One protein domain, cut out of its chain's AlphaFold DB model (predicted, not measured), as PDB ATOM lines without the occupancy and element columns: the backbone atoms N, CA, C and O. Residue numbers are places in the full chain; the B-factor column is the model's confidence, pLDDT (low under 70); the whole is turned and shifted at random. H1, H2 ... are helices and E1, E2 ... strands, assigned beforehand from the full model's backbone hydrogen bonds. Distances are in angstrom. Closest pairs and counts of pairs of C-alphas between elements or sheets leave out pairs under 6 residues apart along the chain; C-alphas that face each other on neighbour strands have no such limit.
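Overview. This is residues 379 to 485 and 506 to 530 of the 785 residues of the protein "Molybdopterin molybdenumtransferase" of Lingula unguis (UniProt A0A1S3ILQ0). One strongly twisted, curled sheet of five strands with H1 on it makes the main body; at one end of it a small two-stranded sheet, E3 and E6, sits beside H2, and the hairpin of E4 and E5 reaches away, with residues 431 to 436 sticking out. The large sheet has the order E1, E9, E8, E7, E2, all antiparallel. The printed part has 132 residues, with two named helices and nine named strands in the order E1, H1, E2, E3, E4, E5, E6, H2, E7, E8, E9. Its class is mixed, helices and strands; it is compact, with a radius of gyration of the C-alphas of 16.3 A, and spans 48 by 38 by 27 A.

Arrangement. Start at edge strand E1, residues 380 to 384, antiparallel to E9, residues 520 to 529; look for N 381 and O 526, 2.9 A apart and within hydrogen-bond range. H1, residues 387 to 395, is on this sheet; its closest C-alpha pair with E1 is Leu 389 and Val 383, 6.1 A. E9 forms a hairpin with E8, residues 511 to 517, where N 513 and O 527 are 2.9 A apart. E8 is antiparallel to E7, residues 468 to 480, with N 472 and O 514 at 2.8 A. E7 is antiparallel to edge strand E2, residues 402 to 411, with N 407 and O 473 at 2.9 A. E3, residues 416 to 420, is antiparallel to E6, residues 444 to 448, with N 417 and O 447 at 2.8 A. The closest C-alphas of E6 and E9 are Phe 446 and Leu 521, 6.3 A. H2, residues 450 to 460, is not on the large sheet; its closest C-alpha pair with E3 is Gly 452 and Leu 416, 6.3 A. E4, residues 429 to 432, and E5, residues 435 to 438, form a hairpin, with N 430 and O 437 at 3.0 A; E4 is apart from E6 and H2, for instance. In H1 and H2 every O i to N i+4 pair is within hydrogen-bond range.

Along the chain. Find C-alpha 380 at (116.629, 68.426, 185.384), where E1 begins. E2 runs 25.3 A and bends by 54 degrees at residue 408. H2 runs 15.5 A from C-alpha 450 at (140.388, 53.084, 175.309). E7 runs 31.9 A and bends by 51 degrees at residue 477; E8 runs 19.5 A. E9 runs 22.4 A, bends by 66 degrees at residue 523 and ends at C-alpha 529, (109.774, 63.125, 187.966).

Size, cuts and confidence. The two C-alphas farthest apart are those of Ala 450 and Gln 485, 48.6 A. Residues 486 to 505 are not printed; C-alphas 485 and 506 are 6.8 A apart across the cut, in the link from E7 to E8. Of the links printed whole, none is long. The mean pLDDT of the printed part is 78.1, and residue 401 and residues 420 to 440, 478 to 485 and 506 to 509 are under 70.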
ATOM      1  N   GLU A 379     111.806  68.234 186.497       77.06
ATOM      2  CA  GLU A 379     113.047  68.986 186.697       77.06
ATOM      3  C   GLU A 379     114.298  68.218 186.232       77.06
ATOM      4  O   GLU A 379     114.340  66.981 186.271       77.06
ATOM      5  N   ILE A 380     115.320  68.954 185.785       85.00
ATOM      6  CA  ILE A 380     116.629  68.426 185.384       85.00
ATOM      7  C   ILE A 380     117.700  69.201 186.150       85.00
ATOM      8  O   ILE A 380     117.783  70.418 186.017       85.00
ATOM      9  N   ILE A 381     118.511  68.487 186.929       88.19
ATOM     10  CA  ILE A 381     119.551  69.050 187.795       88.19
ATOM     11  C   ILE A 381     120.870  68.342 187.487       88.19
ATOM     12  O   ILE A 381     120.899  67.116 187.337       88.19
ATOM     13  N   GLU A 382     121.960  69.100 187.401       90.31
ATOM     14  CA  GLU A 382     123.311  68.559 187.253       90.31
ATOM     15  C   GLU A 382     124.021  68.537 188.613       90.31
ATOM     16  O   GLU A 382     124.058  69.544 189.314       90.31
ATOM     17  N   VAL A 383     124.559  67.377 189.005       89.56
ATOM     18  CA  VAL A 383     125.164  67.156 190.332       89.56
ATOM     19  C   VAL A 383     126.479  66.384 190.189       89.56
ATOM     20  O   VAL A 383     126.475  65.356 189.506       89.56
ATOM     21  N   PRO A 384     127.589  66.794 190.826       89.56
ATOM     22  CA  PRO A 384     128.850  66.067 190.717       89.56
ATOM     23  C   PRO A 384     128.789  64.608 191.205       89.56
ATOM     24  O   PRO A 384     128.052  64.232 192.122       89.56
ATOM     25  N   VAL A 385     129.581  63.757 190.556       86.94
ATOM     26  CA  VAL A 385     129.755  62.338 190.891       86.94
ATOM     27  C   VAL A 385     130.505  62.194 192.219       86.94
ATOM     28  O   VAL A 385     131.436  62.943 192.500       86.94
ATOM     29  N   GLY A 386     130.119  61.205 193.033       81.19
ATOM     30  CA  GLY A 386     130.775  60.903 194.303       81.19
ATOM     31  C   GLY A 386     129.945  61.305 195.521       81.19
ATOM     32  O   GLY A 386     128.740  61.057 195.589       81.19
ATOM     33  N   VAL A 387     130.602  61.916 196.512       78.19
ATOM     34  CA  VAL A 387     129.975  62.326 197.783       78.19
ATOM     35  C   VAL A 387     128.883  63.380 197.569       78.19
ATOM     36  O   VAL A 387     127.870  63.355 198.266       78.19
ATOM     37  N   GLU A 388     129.023  64.261 196.576       82.81
ATOM     38  CA  GLU A 388     128.046  65.330 196.338       82.81
ATOM     39  C   GLU A 388     126.675  64.811 195.902       82.81
ATOM     40  O   GLU A 388     125.667  65.320 196.389       82.81
ATOM     41  N   LEU A 389     126.603  63.722 195.125       85.25
ATOM     42  CA  LEU A 389     125.332  63.041 194.856       85.25
ATOM     43  C   LEU A 389     124.642  62.588 196.155       85.25
ATOM     44  O   LEU A 389     123.424  62.702 196.279       85.25
ATOM     45  N   LYS A 390     125.396  62.076 197.137       82.62
ATOM     46  CA  LYS A 390     124.832  61.680 198.437       82.62
ATOM     47  C   LYS A 390     124.318  62.904 199.201       82.62
ATOM     48  O   LYS A 390     123.218  62.836 199.744       82.62
ATOM     49  N   ASN A 391     125.081  63.997 199.215       83.56
ATOM     50  CA  ASN A 391     124.691  65.244 199.874       83.56
ATOM     51  C   ASN A 391     123.407  65.805 199.245       83.56
ATOM     52  O   ASN A 391     122.422  65.984 199.955       83.56
ATOM     53  N   PHE A 392     123.374  65.953 197.919       89.00
ATOM     54  CA  PHE A 392     122.210  66.382 197.141       89.00
ATOM     55  C   PHE A 392     120.940  65.578 197.461       89.00
ATOM     56  O   PHE A 392     119.901  66.156 197.772       89.00
ATOM     57  N   LEU A 393     121.026  64.239 197.459       85.38
ATOM     58  CA  LEU A 393     119.886  63.370 197.787       85.38
ATOM     59  C   LEU A 393     119.391  63.527 199.239       85.38
ATOM     60  O   LEU A 393     118.298  63.058 199.543       85.38
ATOM     61  N   SER A 394     120.176  64.152 200.123       80.75
ATOM     62  CA  SER A 394     119.816  64.424 201.522       80.75
ATOM     63  C   SER A 394     119.423  65.879 201.812       80.75
ATOM     64  O   SER A 394     118.815  66.131 202.847       80.75
ATOM     65  N   THR A 395     119.743  66.829 200.927       82.06
ATOM     66  CA  THR A 395     119.455  68.265 201.113       82.06
ATOM     67  C   THR A 395     118.332  68.791 200.222       82.06
ATOM     68  O   THR A 395     117.669  69.750 200.602       82.06
ATOM     69  N   HIS A 396     118.104  68.182 199.056       85.44
ATOM     70  CA  HIS A 396     117.088  68.620 198.102       85.44
ATOM     71  C   HIS A 396     115.669  68.480 198.675       85.44
ATOM     72  O   HIS A 396     115.276  67.389 199.086       85.44
ATOM     73  N   GLU A 397     114.876  69.552 198.621       77.00
ATOM     74  CA  GLU A 397     113.558  69.693 199.266       77.00
ATOM     75  C   GLU A 397     112.630  68.480 199.052       77.00
ATOM     76  O   GLU A 397     112.214  67.841 200.012       77.00
ATOM     77  N   VAL A 398     112.416  68.070 197.796       75.38
ATOM     78  CA  VAL A 398     111.531  66.944 197.408       75.38
ATOM     79  C   VAL A 398     112.110  65.542 197.722       75.38
ATOM     80  O   VAL A 398     111.442  64.529 197.512       75.38
ATOM     81  N   LEU A 399     113.372  65.446 198.156       78.75
ATOM     82  CA  LEU A 399     114.105  64.178 198.345       78.75
ATOM     83  C   LEU A 399     114.568  63.943 199.786       78.75
ATOM     84  O   LEU A 399     114.797  62.794 200.177       78.75
ATOM     85  N   LYS A 400     114.698  65.016 200.568       75.75
ATOM     86  CA  LYS A 400     115.033  64.982 201.986       75.75
ATOM     87  C   LYS A 400     114.081  64.040 202.739       75.75
ATOM     88  O   LYS A 400     112.913  63.890 202.382       75.75
ATOM     89  N   ASP A 401     114.626  63.332 203.728       69.81
ATOM     90  CA  ASP A 401     113.926  62.383 204.611       69.81
ATOM     91  C   ASP A 401     113.137  61.254 203.887       69.81
ATOM     92  O   ASP A 401     112.410  60.469 204.503       69.81
ATOM     93  N   THR A 402     113.344  61.083 202.572       72.00
ATOM     94  CA  THR A 402     112.653  60.098 201.731       72.00
ATOM     95  C   THR A 402     113.492  58.836 201.522       72.00
ATOM     96  O   THR A 402     114.561  58.859 200.913       72.00
ATOM     97  N   HIS A 403     112.978  57.669 201.928       74.75
ATOM     98  CA  HIS A 403     113.675  56.400 201.694       74.75
ATOM     99  C   HIS A 403     113.624  55.975 200.209       74.75
ATOM    100  O   HIS A 403     112.665  55.330 199.750       74.75
ATOM    101  N   LEU A 404     114.699  56.272 199.469       80.12
ATOM    102  CA  LEU A 404     114.889  55.897 198.065       80.12
ATOM    103  C   LEU A 404     115.374  54.445 197.885       80.12
ATOM    104  O   LEU A 404     116.471  54.054 198.288       80.12
ATOM    105  N   VAL A 405     114.576  53.643 197.180       78.75
ATOM    106  CA  VAL A 405     114.951  52.301 196.724       78.75
ATOM    107  C   VAL A 405     115.852  52.416 195.495       78.75
ATOM    108  O   VAL A 405     115.496  53.035 194.492       78.75
ATOM    109  N   ARG A 406     117.019  51.774 195.562       83.06
ATOM    110  CA  ARG A 406     118.016  51.755 194.487       83.06
ATOM    111  C   ARG A 406     117.709  50.664 193.462       83.06
ATOM    112  O   ARG A 406     117.776  49.475 193.765       83.06
ATOM    113  N   GLY A 407     117.413  51.070 192.230       77.00
ATOM    114  CA  GLY A 407     117.190  50.160 191.112       77.00
ATOM    115  C   GLY A 407     118.463  49.494 190.590       77.00
ATOM    116  O   GLY A 407     119.572  49.669 191.108       77.00
ATOM    117  N   LYS A 408     118.309  48.742 189.497       79.31
ATOM    118  CA  LYS A 408     119.438  48.218 188.724       79.31
ATOM    119  C   LYS A 408     120.150  49.381 188.023       79.31
ATOM    120  O   LYS A 408     119.552  50.038 187.177       79.31
ATOM    121  N   ARG A 409     121.424  49.604 188.349       86.38
ATOM    122  CA  ARG A 409     122.319  50.500 187.608       86.38
ATOM    123  C   ARG A 409     122.764  49.824 186.306       86.38
ATOM    124  O   ARG A 409     123.160  48.658 186.312       86.38
ATOM    125  N   HIS A 410     122.667  50.534 185.188       85.12
ATOM    126  CA  HIS A 410     123.133  50.101 183.871       85.12
ATOM    127  C   HIS A 410     124.395  50.897 183.511       85.12
ATOM    128  O   HIS A 410     124.349  52.121 183.476       85.12
ATOM    129  N   VAL A 411     125.507  50.203 183.245       87.50
ATOM    130  CA  VAL A 411     126.821  50.794 182.914       87.50
ATOM    131  C   VAL A 411     127.336  50.168 181.618       87.50
ATOM    132  O   VAL A 411     127.390  48.936 181.516       87.50
ATOM    133  N   LYS A 412     127.739  50.987 180.641       89.88
ATOM    134  CA  LYS A 412     128.393  50.534 179.401       89.88
ATOM    135  C   LYS A 412     129.865  50.189 179.666       89.88
ATOM    136  O   LYS A 412     130.761  50.958 179.347       89.88
ATOM    137  N   ARG A 413     130.113  49.011 180.253       84.88
ATOM    138  CA  ARG A 413     131.455  48.548 180.675       84.88
ATOM    139  C   ARG A 413     132.501  48.369 179.557       84.88
ATOM    140  O   ARG A 413     133.656  48.132 179.883       84.88
ATOM    141  N   SER A 414     132.133  48.459 178.276       87.19
ATOM    142  CA  SER A 414     133.125  48.544 177.190       87.19
ATOM    143  C   SER A 414     133.702  49.956 177.038       87.19
ATOM    144  O   SER A 414     134.824  50.103 176.574       87.19
ATOM    145  N   LEU A 415     132.971  50.981 177.499       87.56
ATOM    146  CA  LEU A 415     133.312  52.406 177.400       87.56
ATOM    147  C   LEU A 415     133.818  52.999 178.717       87.56
ATOM    148  O   LEU A 415     134.559  53.975 178.697       87.56
ATOM    149  N   LEU A 416     133.406  52.424 179.854       88.38
ATOM    150  CA  LEU A 416     133.766  52.888 181.193       88.38
ATOM    151  C   LEU A 416     134.310  51.772 182.085       88.38
ATOM    152  O   LEU A 416     133.670  50.729 182.266       88.38
ATOM    153  N   HIS A 417     135.423  52.070 182.744       83.31
ATOM    154  CA  HIS A 417     135.820  51.445 183.995       83.31
ATOM    155  C   HIS A 417     135.059  52.087 185.171       83.31
ATOM    156  O   HIS A 417     134.648  53.247 185.122       83.31
ATOM    157  N   LEU A 418     134.859  51.307 186.235       81.12
ATOM    158  CA  LEU A 418     134.312  51.773 187.509       81.12
ATOM    159  C   LEU A 418     135.470  51.846 188.506       81.12
ATOM    160  O   LEU A 418     136.179  50.851 188.670       81.12
ATOM    161  N   GLN A 419     135.656  52.986 189.163       72.44
ATOM    162  CA  GLN A 419     136.699  53.194 190.168       72.44
ATOM    163  C   GLN A 419     136.080  53.661 191.490       72.44
ATOM    164  O   GLN A 419     135.013  54.273 191.516       72.44
ATOM    165  N   ARG A 420     136.734  53.327 192.606       67.69
ATOM    166  CA  ARG A 420     136.329  53.770 193.947       67.69
ATOM    167  C   ARG A 420     137.109  55.025 194.314       67.69
ATOM    168  O   ARG A 420     138.284  55.119 193.975       67.69
ATOM    169  N   GLN A 421     136.486  55.926 195.067       64.25
ATOM    170  CA  GLN A 421     137.233  56.935 195.816       64.25
ATOM    171  C   GLN A 421     138.000  56.254 196.959       64.25
ATOM    172  O   GLN A 421     137.504  55.292 197.549       64.25
ATOM    173  N   GLU A 422     139.190  56.750 197.287       56.41
ATOM    174  CA  GLU A 422     140.080  56.123 198.281       56.41
ATOM    175  C   GLU A 422     139.468  56.105 199.697       56.41
ATOM    176  O   GLU A 422     139.684  55.167 200.459       56.41
ATOM    177  N   ASN A 423     138.589  57.067 199.999       57.47
ATOM    178  CA  ASN A 423     137.914  57.228 201.294       57.47
ATOM    179  C   ASN A 423     136.572  56.457 201.412       57.47
ATOM    180  O   ASN A 423     135.703  56.833 202.201       57.47
ATOM    181  N   ALA A 424     136.339  55.414 200.601       52.59
ATOM    182  CA  ALA A 424     135.047  54.717 200.534       52.59
ATOM    183  C   ALA A 424     134.819  53.704 201.683       52.59
ATOM    184  O   ALA A 424     135.539  52.718 201.823       52.59
ATOM    185  N   VAL A 425     133.746  53.903 202.461       48.50
ATOM    186  CA  VAL A 425     133.490  53.203 203.744       48.50
ATOM    187  C   VAL A 425     132.941  51.766 203.602       48.50
ATOM    188  O   VAL A 425     133.084  50.959 204.516       48.50
ATOM    189  N   ASP A 426     132.323  51.397 202.472       49.59
ATOM    190  CA  ASP A 426     131.785  50.040 202.245       49.59
ATOM    191  C   ASP A 426     132.765  49.190 201.407       49.59
ATOM    192  O   ASP A 426     133.074  49.494 200.251       49.59
ATOM    193  N   THR A 427     133.226  48.061 201.945       45.59
ATOM    194  CA  THR A 427     134.180  47.161 201.269       45.59
ATOM    195  C   THR A 427     133.510  46.037 200.464       45.59
ATOM    196  O   THR A 427     134.154  45.434 199.602       45.59
ATOM    197  N   GLY A 428     132.209  45.787 200.665       48.78
ATOM    198  CA  GLY A 428     131.509  44.571 200.232       48.78
ATOM    199  C   GLY A 428     131.294  44.391 198.720       48.78
ATOM    200  O   GLY A 428     130.294  44.843 198.159       48.78
ATOM    201  N   SER A 429     132.172  43.614 198.077       54.34
ATOM    202  CA  SER A 429     132.004  43.068 196.716       54.34
ATOM    203  C   SER A 429     132.189  41.548 196.702       54.34
ATOM    204  O   SER A 429     133.132  41.048 197.311       54.34
ATOM    205  N   TRP A 430     131.340  40.807 195.984       53.75
ATOM    206  CA  TRP A 430     131.351  39.334 195.967       53.75
ATOM    207  C   TRP A 430     131.467  38.768 194.545       53.75
ATOM    208  O   TRP A 430     130.977  39.358 193.587       53.75
ATOM    209  N   LYS A 431     132.109  37.606 194.374       47.31
ATOM    210  CA  LYS A 431     132.292  36.968 193.054       47.31
ATOM    211  C   LYS A 431     131.213  35.914 192.771       47.31
ATOM    212  O   LYS A 431     130.756  35.208 193.669       47.31
ATOM    213  N   ARG A 432     130.814  35.781 191.502       42.84
ATOM    214  CA  ARG A 432     129.932  34.721 190.981       42.84
ATOM    215  C   ARG A 432     130.566  34.129 189.720       42.84
ATOM    216  O   ARG A 432     130.331  34.604 188.610       42.84
ATOM    217  N   GLY A 433     131.392  33.101 189.905       65.81
ATOM    218  CA  GLY A 433     132.343  32.677 188.873       65.81
ATOM    219  C   GLY A 433     133.363  33.790 188.614       65.81
ATOM    220  O   GLY A 433     133.754  34.494 189.542       65.81
ATOM    221  N   SER A 434     133.735  34.003 187.351       43.69
ATOM    222  CA  SER A 434     134.666  35.067 186.941       43.69
ATOM    223  C   SER A 434     134.125  36.497 187.092       43.69
ATOM    224  O   SER A 434     134.887  37.450 186.954       43.69
ATOM    225  N   ARG A 435     132.827  36.689 187.371       39.03
ATOM    226  CA  ARG A 435     132.211  38.023 187.468       39.03
ATOM    227  C   ARG A 435     132.171  38.522 188.911       39.03
ATOM    228  O   ARG A 435     131.552  37.895 189.769       39.03
ATOM    229  N   VAL A 436     132.789  39.677 189.153       56.91
ATOM    230  CA  VAL A 436     132.587  40.469 190.374       56.91
ATOM    231  C   VAL A 436     131.185  41.089 190.340       56.91
ATOM    232  O   VAL A 436     130.698  41.510 189.288       56.91
ATOM    233  N   HIS A 437     130.530  41.116 191.494       56.19
ATOM    234  CA  HIS A 437     129.302  41.848 191.758       56.19
ATOM    235  C   HIS A 437     129.563  42.871 192.868       56.19
ATOM    236  O   HIS A 437     129.974  42.514 193.975       56.19
ATOM    237  N   GLU A 438     129.300  44.141 192.567       58.81
ATOM    238  CA  GLU A 438     129.281  45.233 193.539       58.81
ATOM    239  C   GLU A 438     127.846  45.548 194.010       58.81
ATOM    240  O   GLU A 438     126.862  45.263 193.318       58.81
ATOM    241  N   ARG A 439     127.720  46.187 195.180       62.47
ATOM    242  CA  ARG A 439     126.500  46.917 195.568       62.47
ATOM    243  C   ARG A 439     126.366  48.163 194.668       62.47
ATOM    244  O   ARG A 439     127.369  48.779 194.330       62.47
ATOM    245  N   ASN A 440     125.146  48.570 194.291       66.44
ATOM    246  CA  ASN A 440     124.952  49.839 193.567       66.44
ATOM    247  C   ASN A 440     125.088  51.009 194.562       66.44
ATOM    248  O   ASN A 440     124.193  51.238 195.389       66.44
ATOM    249  N   ARG A 441     126.224  51.706 194.496       74.12
ATOM    250  CA  ARG A 441     126.620  52.802 195.391       74.12
ATOM    251  C   ARG A 441     126.512  54.170 194.708       74.12
ATOM    252  O   ARG A 441     126.317  54.243 193.497       74.12
ATOM    253  N   LEU A 442     126.550  55.232 195.510       74.75
ATOM    254  CA  LEU A 442     126.407  56.629 195.058       74.75
ATOM    255  C   LEU A 442     127.783  57.280 194.809       74.75
ATOM    256  O   LEU A 442     127.909  58.164 193.972       74.75
ATOM    257  N   ASP A 443     128.789  56.768 195.514       71.75
ATOM    258  CA  ASP A 443     130.178  57.210 195.650       71.75
ATOM    259  C   ASP A 443     131.165  56.589 194.635       71.75
ATOM    260  O   ASP A 443     132.370  56.823 194.724       71.75
ATOM    261  N   ASP A 444     130.683  55.803 193.663       77.94
ATOM    262  CA  ASP A 444     131.543  55.247 192.606       77.94
ATOM    263  C   ASP A 444     131.827  56.289 191.505       77.94
ATOM    264  O   ASP A 444     130.910  56.962 191.030       77.94
ATOM    265  N   TYR A 445     133.076  56.338 191.036       83.81
ATOM    266  CA  TYR A 445     133.543  57.198 189.945       83.81
ATOM    267  C   TYR A 445     133.718  56.401 188.644       83.81
ATOM    268  O   TYR A 445     133.814  55.168 188.640       83.81
ATOM    269  N   PHE A 446     133.765  57.114 187.517       88.12
ATOM    270  CA  PHE A 446     133.775  56.529 186.178       88.12
ATOM    271  C   PHE A 446     134.945  57.076 185.363       88.12
ATOM    272  O   PHE A 446     135.027  58.277 185.124       88.12
ATOM    273  N   THR A 447     135.826  56.189 184.903       88.31
ATOM    274  CA  THR A 447     136.942  56.540 184.014       88.31
ATOM    275  C   THR A 447     136.770  55.868 182.652       88.31
ATOM    276  O   THR A 447     136.244  54.753 182.579       88.31
ATOM    277  N   PRO A 448     137.155  56.525 181.545       91.12
ATOM    278  CA  PRO A 448     136.957  55.975 180.212       91.12
ATOM    279  C   PRO A 448     137.910  54.806 179.937       91.12
ATOM    280  O   PRO A 448     139.051  54.781 180.396       91.12
ATOM    281  N   THR A 449     137.440  53.829 179.164       92.00
ATOM    282  CA  THR A 449     138.298  52.819 178.525       92.00
ATOM    283  C   THR A 449     138.966  53.421 177.280       92.00
ATOM    284  O   THR A 449     138.607  54.516 176.847       92.00
ATOM    285  N   ALA A 450     139.867  52.684 176.623       90.69
ATOM    286  CA  ALA A 450     140.388  53.084 175.309       90.69
ATOM    287  C   ALA A 450     139.276  53.259 174.242       90.69
ATOM    288  O   ALA A 450     139.308  54.221 173.479       90.69
ATOM    289  N   GLU A 451     138.248  52.394 174.228       90.50
ATOM    290  CA  GLU A 451     137.062  52.562 173.358       90.50
ATOM    291  C   GLU A 451     136.253  53.813 173.758       90.50
ATOM    292  O   GLU A 451     135.756  54.543 172.901       90.50
ATOM    293  N   GLY A 452     136.149  54.082 175.064       90.44
ATOM    294  CA  GLY A 452     135.511  55.278 175.610       90.44
ATOM    295  C   GLY A 452     136.199  56.568 175.166       90.44
ATOM    296  O   GLY A 452     135.522  57.464 174.674       90.44
ATOM    297  N   LEU A 453     137.529  56.645 175.274       91.44
ATOM    298  CA  LEU A 453     138.323  57.812 174.870       91.44
ATOM    299  C   LEU A 453     138.139  58.153 173.385       91.44
ATOM    300  O   LEU A 453     137.829  59.298 173.063       91.44
ATOM    301  N   LEU A 454     138.228  57.158 172.494       91.81
ATOM    302  CA  LEU A 454     138.012  57.355 171.053       91.81
ATOM    303  C   LEU A 454     136.598  57.879 170.740       91.81
ATOM    304  O   LEU A 454     136.421  58.720 169.859       91.81
ATOM    305  N   LYS A 455     135.577  57.428 171.483       90.19
ATOM    306  CA  LYS A 455     134.217  57.974 171.357       90.19
ATOM    307  C   LYS A 455     134.087  59.388 171.910       90.19
ATOM    308  O   LYS A 455     133.400  60.194 171.293       90.19
ATOM    309  N   ILE A 456     134.726  59.699 173.038       91.88
ATOM    310  CA  ILE A 456     134.731  61.048 173.623       91.88
ATOM    311  C   ILE A 456     135.345  62.040 172.630       91.88
ATOM    312  O   ILE A 456     134.740  63.072 172.352       91.88
ATOM    313  N   GLU A 457     136.469  61.685 172.008       91.94
ATOM    314  CA  GLU A 457     137.101  62.488 170.958       91.94
ATOM    315  C   GLU A 457     136.180  62.664 169.730       91.94
ATOM    316  O   GLU A 457     136.023  63.774 169.220       91.94
ATOM    317  N   ALA A 458     135.499  61.602 169.282       90.25
ATOM    318  CA  ALA A 458     134.538  61.678 168.176       90.25
ATOM    319  C   ALA A 458     133.290  62.533 168.498       90.25
ATOM    320  O   ALA A 458     132.737  63.178 167.602       90.25
ATOM    321  N   ILE A 459     132.859  62.568 169.764       91.31
ATOM    322  CA  ILE A 459     131.769  63.423 170.260       91.31
ATOM    323  C   ILE A 459     132.229  64.887 170.340       91.31
ATOM    324  O   ILE A 459     131.514  65.774 169.874       91.31
ATOM    325  N   GLN A 460     133.439  65.152 170.844       90.25
ATOM    326  CA  GLN A 460     134.043  66.493 170.869       90.25
ATOM    327  C   GLN A 460     134.214  67.066 169.452       90.25
ATOM    328  O   GLN A 460     133.867  68.220 169.202       90.25
ATOM    329  N   LYS A 461     134.640  66.233 168.492       91.75
ATOM    330  CA  LYS A 461     134.702  66.562 167.055       91.75
ATOM    331  C   LYS A 461     133.325  66.624 166.368       91.75
ATOM    332  O   LYS A 461     133.264  66.820 165.158       91.75
ATOM    333  N   LYS A 462     132.220  66.451 167.109       87.81
ATOM    334  CA  LYS A 462     130.817  66.440 166.636       87.81
ATOM    335  C   LYS A 462     130.499  65.396 165.549       87.81
ATOM    336  O   LYS A 462     129.420  65.442 164.959       87.81
ATOM    337  N   ALA A 463     131.389  64.431 165.315       86.62
ATOM    338  CA  ALA A 463     131.216  63.374 164.319       86.62
ATOM    339  C   ALA A 463     130.179  62.321 164.754       86.62
ATOM    340  O   ALA A 463     129.557  61.669 163.918       86.62
ATOM    341  N   ILE A 464     129.979  62.157 166.067       88.81
ATOM    342  CA  ILE A 464     129.001  61.238 166.661       88.81
ATOM    343  C   ILE A 464     128.193  61.991 167.726       88.81
ATOM    344  O   ILE A 464     128.723  62.841 168.441       88.81
ATOM    345  N   ARG A 465     126.892  61.690 167.842       88.31
ATOM    346  CA  ARG A 465     126.040  62.225 168.918       88.31
ATOM    347  C   ARG A 465     126.407  61.597 170.261       88.31
ATOM    348  O   ARG A 465     126.589  60.386 170.344       88.31
ATOM    349  N   ASP A 466     126.430  62.416 171.305       89.75
ATOM    350  CA  ASP A 466     126.710  61.972 172.669       89.75
ATOM    351  C   ASP A 466     125.707  60.911 173.162       89.75
ATOM    352  O   ASP A 466     124.500  60.981 172.899       89.75
ATOM    353  N   GLU A 467     126.212  59.914 173.889       89.69
ATOM    354  CA  GLU A 467     125.430  58.800 174.414       89.69
ATOM    355  C   GLU A 467     125.601  58.654 175.929       89.69
ATOM    356  O   GLU A 467     126.707  58.702 176.463       89.69
ATOM    357  N   TYR A 468     124.499  58.395 176.644       90.69
ATOM    358  CA  TYR A 468     124.579  58.102 178.075       90.69
ATOM    359  C   TYR A 468     125.388  56.815 178.302       90.69
ATOM    360  O   TYR A 468     125.087  55.758 177.736       90.69
ATOM    361  N   ALA A 469     126.421  56.892 179.132       90.12
ATOM    362  CA  ALA A 469     127.297  55.782 179.484       90.12
ATOM    363  C   ALA A 469     126.797  55.030 180.731       90.12
ATOM    364  O   ALA A 469     126.962  53.808 180.841       90.12
ATOM    365  N   VAL A 470     126.107  55.750 181.624       90.69
ATOM    366  CA  VAL A 470     125.450  55.223 182.827       90.69
ATOM    367  C   VAL A 470     123.981  55.647 182.845       90.69
ATOM    368  O   VAL A 470     123.639  56.750 182.424       90.69
ATOM    369  N   ASN A 471     123.103  54.770 183.329       92.56
ATOM    370  CA  ASN A 471     121.697  55.066 183.609       92.56
ATOM    371  C   ASN A 471     121.259  54.306 184.872       92.56
ATOM    372  O   ASN A 471     121.494  53.096 184.987       92.56
ATOM    373  N   TRP A 472     120.640  55.000 185.827       91.12
ATOM    374  CA  TRP A 472     120.195  54.430 187.092       91.12
ATOM    375  C   TRP A 472     118.869  55.039 187.557       91.12
ATOM    376  O   TRP A 472     118.704  56.253 187.609       91.12
ATOM    377  N   TYR A 473     117.929  54.172 187.934       88.81
ATOM    378  CA  TYR A 473     116.626  54.565 188.465       88.81
ATOM    379  C   TYR A 473     116.597  54.418 189.988       88.81
ATOM    380  O   TYR A 473     116.856  53.324 190.503       88.81
ATOM    381  N   LEU A 474     116.237  55.490 190.692       87.12
ATOM    382  CA  LEU A 474     115.912  55.499 192.123       87.12
ATOM    383  C   LEU A 474     114.441  55.911 192.290       87.12
ATOM    384  O   LEU A 474     113.909  56.649 191.465       87.12
ATOM    385  N   TRP A 475     113.756  55.430 193.325       83.31
ATOM    386  CA  TRP A 475     112.349  55.784 193.565       83.31
ATOM    387  C   TRP A 475     111.974  55.735 195.043       83.31
ATOM    388  O   TRP A 475     112.536  54.937 195.796       83.31
ATOM    389  N   CYS A 476     110.988  56.530 195.458       78.50
ATOM    390  CA  CYS A 476     110.477  56.479 196.827       78.50
ATOM    391  C   CYS A 476     109.840  55.112 197.137       78.50
ATOM    392  O   CYS A 476     109.047  54.572 196.360       78.50
ATOM    393  N   SER A 477     110.188  54.536 198.288       70.00
ATOM    394  CA  SER A 477     109.625  53.268 198.775       70.00
ATOM    395  C   SER A 477     108.131  53.343 199.132       70.00
ATOM    396  O   SER A 477     107.433  52.329 199.060       70.00
ATOM    397  N   GLY A 478     107.631  54.525 199.506       64.38
ATOM    398  CA  GLY A 478     106.352  54.697 200.204       64.38
ATOM    399  C   GLY A 478     106.435  54.417 201.712       64.38
ATOM    400  O   GLY A 478     105.435  53.995 202.301       64.38
ATOM    401  N   VAL A 479     107.620  54.600 202.307       56.03
ATOM    402  CA  VAL A 479     107.942  54.489 203.741       56.03
ATOM    403  C   VAL A 479     108.691  55.762 204.167       56.03
ATOM    404  O   VAL A 479     109.478  56.283 203.374       56.03
ATOM    405  N   GLY A 480     108.438  56.255 205.383       60.50
ATOM    406  CA  GLY A 480     108.799  57.614 205.815       60.50
ATOM    407  C   GLY A 480     107.690  58.617 205.479       60.50
ATOM    408  O   GLY A 480     106.554  58.206 205.230       60.50
ATOM    409  N   ASN A 481     108.036  59.905 205.407       54.38
ATOM    410  CA  ASN A 481     107.146  61.073 205.244       54.38
ATOM    411  C   ASN A 481     106.250  61.091 203.977       54.38
ATOM    412  O   ASN A 481     105.460  62.004 203.756       54.38
ATOM    413  N   CYS A 482     106.327  60.065 203.132       59.66
ATOM    414  CA  CYS A 482     105.552  59.944 201.905       59.66
ATOM    415  C   CYS A 482     104.054  59.701 202.163       59.66
ATOM    416  O   CYS A 482     103.621  58.554 202.362       59.66
ATOM    417  N   LYS A 483     103.222  60.735 201.994       54.25
ATOM    418  CA  LYS A 483     101.766  60.554 201.880       54.25
ATOM    419  C   LYS A 483     101.406  59.838 200.575       54.25
ATOM    420  O   LYS A 483     101.994  60.066 199.518       54.25
ATOM    421  N   ARG A 484     100.428  58.933 200.647       57.25
ATOM    422  CA  ARG A 484      99.936  58.137 199.508       57.25
ATOM    423  C   ARG A 484      98.690  58.794 198.920       57.25
ATOM    424  O   ARG A 484      97.901  59.367 199.661       57.25
ATOM    425  N   GLN A 485      98.479  58.675 197.609       49.22
ATOM    426  CA  GLN A 485      97.339  59.314 196.930       49.22
ATOM    427  C   GLN A 485      95.997  58.573 197.115       49.22
ATOM    428  O   GLN A 485      95.004  58.951 196.501       49.22
ATOM    429  N   HIS A 506     100.526  52.478 193.837       52.09
ATOM    430  CA  HIS A 506      99.637  53.307 194.664       52.09
ATOM    431  C   HIS A 506     100.424  54.082 195.754       52.09
ATOM    432  O   HIS A 506      99.889  54.941 196.451       52.09
ATOM    433  N   ASN A 507     101.727  53.798 195.876       59.62
ATOM    434  CA  ASN A 507     102.718  54.628 196.563       59.62
ATOM    435  C   ASN A 507     103.202  55.763 195.637       59.62
ATOM    436  O   ASN A 507     103.086  55.648 194.425       59.62
ATOM    437  N   CYS A 508     103.824  56.792 196.222       62.78
ATOM    438  CA  CYS A 508     104.589  57.870 195.575       62.78
ATOM    439  C   CYS A 508     104.939  57.697 194.081       62.78
ATOM    440  O   CYS A 508     105.642  56.753 193.699       62.78
ATOM    441  N   SER A 509     104.576  58.682 193.255       69.56
ATOM    442  CA  SER A 509     105.008  58.722 191.848       69.56
ATOM    443  C   SER A 509     106.469  59.166 191.672       69.56
ATOM    444  O   SER A 509     106.993  59.054 190.565       69.56
ATOM    445  N   LEU A 510     107.135  59.622 192.744       79.38
ATOM    446  CA  LEU A 510     108.517  60.107 192.745       79.38
ATOM    447  C   LEU A 510     109.520  59.064 192.213       79.38
ATOM    448  O   LEU A 510     109.803  58.033 192.841       79.38
ATOM    449  N   LEU A 511     110.087  59.386 191.053       84.88
ATOM    450  CA  LEU A 511     111.066  58.617 190.297       84.88
ATOM    451  C   LEU A 511     112.210  59.542 189.868       84.88
ATOM    452  O   LEU A 511     111.993  60.537 189.176       84.88
ATOM    453  N   LEU A 512     113.434  59.162 190.222       88.94
ATOM    454  CA  LEU A 512     114.660  59.826 189.806       88.94
ATOM    455  C   LEU A 512     115.331  58.977 188.717       88.94
ATOM    456  O   LEU A 512     115.481  57.759 188.864       88.94
ATOM    457  N   ASN A 513     115.751  59.620 187.632       90.94
ATOM    458  CA  ASN A 513     116.465  59.008 186.513       90.94
ATOM    459  C   ASN A 513     117.831  59.689 186.376       90.94
ATOM    460  O   ASN A 513     117.926  60.794 185.844       90.94
ATOM    461  N   LEU A 514     118.861  59.038 186.915       92.81
ATOM    462  CA  LEU A 514     120.230  59.532 186.996       92.81
ATOM    463  C   LEU A 514     121.018  59.007 185.790       92.81
ATOM    464  O   LEU A 514     121.063  57.794 185.556       92.81
ATOM    465  N   LYS A 515     121.667  59.896 185.039       94.00
ATOM    466  CA  LYS A 515     122.508  59.537 183.887       94.00
ATOM    467  C   LYS A 515     123.880  60.186 183.970       94.00
ATOM    468  O   LYS A 515     123.999  61.292 184.473       94.00
ATOM    469  N   ILE A 516     124.868  59.526 183.377       92.81
ATOM    470  CA  ILE A 516     126.163  60.125 183.029       92.81
ATOM    471  C   ILE A 516     126.328  59.974 181.519       92.81
ATOM    472  O   ILE A 516     125.984  58.921 180.967       92.81
ATOM    473  N   TYR A 517     126.823  61.017 180.866       93.44
ATOM    474  CA  TYR A 517     127.044  61.096 179.423       93.44
ATOM    475  C   TYR A 517     128.536  60.958 179.100       93.44
ATOM    476  O   TYR A 517     129.365  61.229 179.960       93.44
ATOM    477  N   LEU A 518     128.908  60.497 177.901       90.50
ATOM    478  CA  LEU A 518     130.334  60.343 177.571       90.50
ATOM    479  C   LEU A 518     131.050  61.695 177.518       90.50
ATOM    480  O   LEU A 518     132.197  61.782 177.941       90.50
ATOM    481  N   SER A 519     130.365  62.744 177.053       87.88
ATOM    482  CA  SER A 519     130.890  64.118 177.043       87.88
ATOM    483  C   SER A 519     131.320  64.638 178.422       87.88
ATOM    484  O   SER A 519     132.248  65.441 178.500       87.88
ATOM    485  N   ASN A 520     130.668  64.185 179.499       90.19
ATOM    486  CA  ASN A 520     130.917  64.640 180.861       90.19
ATOM    487  C   ASN A 520     130.735  63.485 181.864       90.19
ATOM    488  O   ASN A 520     129.615  63.133 182.238       90.19
ATOM    489  N   LEU A 521     131.860  62.916 182.308       90.25
ATOM    490  CA  LEU A 521     131.905  61.811 183.271       90.25
ATOM    491  C   LEU A 521     131.909  62.256 184.743       90.25
ATOM    492  O   LEU A 521     131.780  61.399 185.617       90.25
ATOM    493  N   SER A 522     132.056  63.555 185.030       88.19
ATOM    494  CA  SER A 522     132.075  64.092 186.398       88.19
ATOM    495  C   SER A 522     130.708  64.567 186.891       88.19
ATOM    496  O   SER A 522     130.563  64.771 188.094       88.19
ATOM    497  N   MET A 523     129.703  64.690 186.014       90.75
ATOM    498  CA  MET A 523     128.355  65.158 186.362       90.75
ATOM    499  C   MET A 523     127.278  64.089 186.135       90.75
ATOM    500  O   MET A 523     127.169  63.484 185.067       90.75
ATOM    501  N   TRP A 524     126.412  63.912 187.131       92.00
ATOM    502  CA  TRP A 524     125.117  63.262 186.976       92.00
ATOM    503  C   TRP A 524     124.094  64.257 186.433       92.00
ATOM    504  O   TRP A 524     123.764  65.231 187.103       92.00
ATOM    505  N   VAL A 525     123.506  63.952 185.278       93.12
ATOM    506  CA  VAL A 525     122.260  64.579 184.819       93.12
ATOM    507  C   VAL A 525     121.104  63.830 185.480       93.12
ATOM    508  O   VAL A 525     120.773  62.700 185.095       93.12
ATOM    509  N   ILE A 526     120.510  64.433 186.506       92.50
ATOM    510  CA  ILE A 526     119.408  63.874 187.292       92.50
ATOM    511  C   ILE A 526     118.096  64.453 186.773       92.50
ATOM    512  O   ILE A 526     117.875  65.654 186.855       92.50
ATOM    513  N   ARG A 527     117.187  63.600 186.286       90.06
ATOM    514  CA  ARG A 527     115.793  64.000 186.043       90.06
ATOM    515  C   ARG A 527     114.912  63.546 187.203       90.06
ATOM    516  O   ARG A 527     114.755  62.336 187.399       90.06
ATOM    517  N   ILE A 528     114.327  64.494 187.931       86.81
ATOM    518  CA  ILE A 528     113.307  64.234 188.957       86.81
ATOM    519  C   ILE A 528     111.936  64.242 188.272       86.81
ATOM    520  O   ILE A 528     111.684  65.014 187.349       86.81
ATOM    521  N   SER A 529     111.060  63.309 188.642       83.00
ATOM    522  CA  SER A 529     109.774  63.125 187.966       83.00
ATOM    523  C   SER A 529     108.729  62.487 188.884       83.00
ATOM    524  O   SER A 529     109.071  61.700 189.765       83.00
ATOM    525  N   GLY A 530     107.452  62.823 188.680       72.62
ATOM    526  CA  GLY A 530     106.380  62.508 189.632       72.62
ATOM    527  C   GLY A 530     106.296  63.538 190.764       72.62
ATOM    528  O   GLY A 530     106.871  64.616 190.659       72.62
TER     529      GLY A 530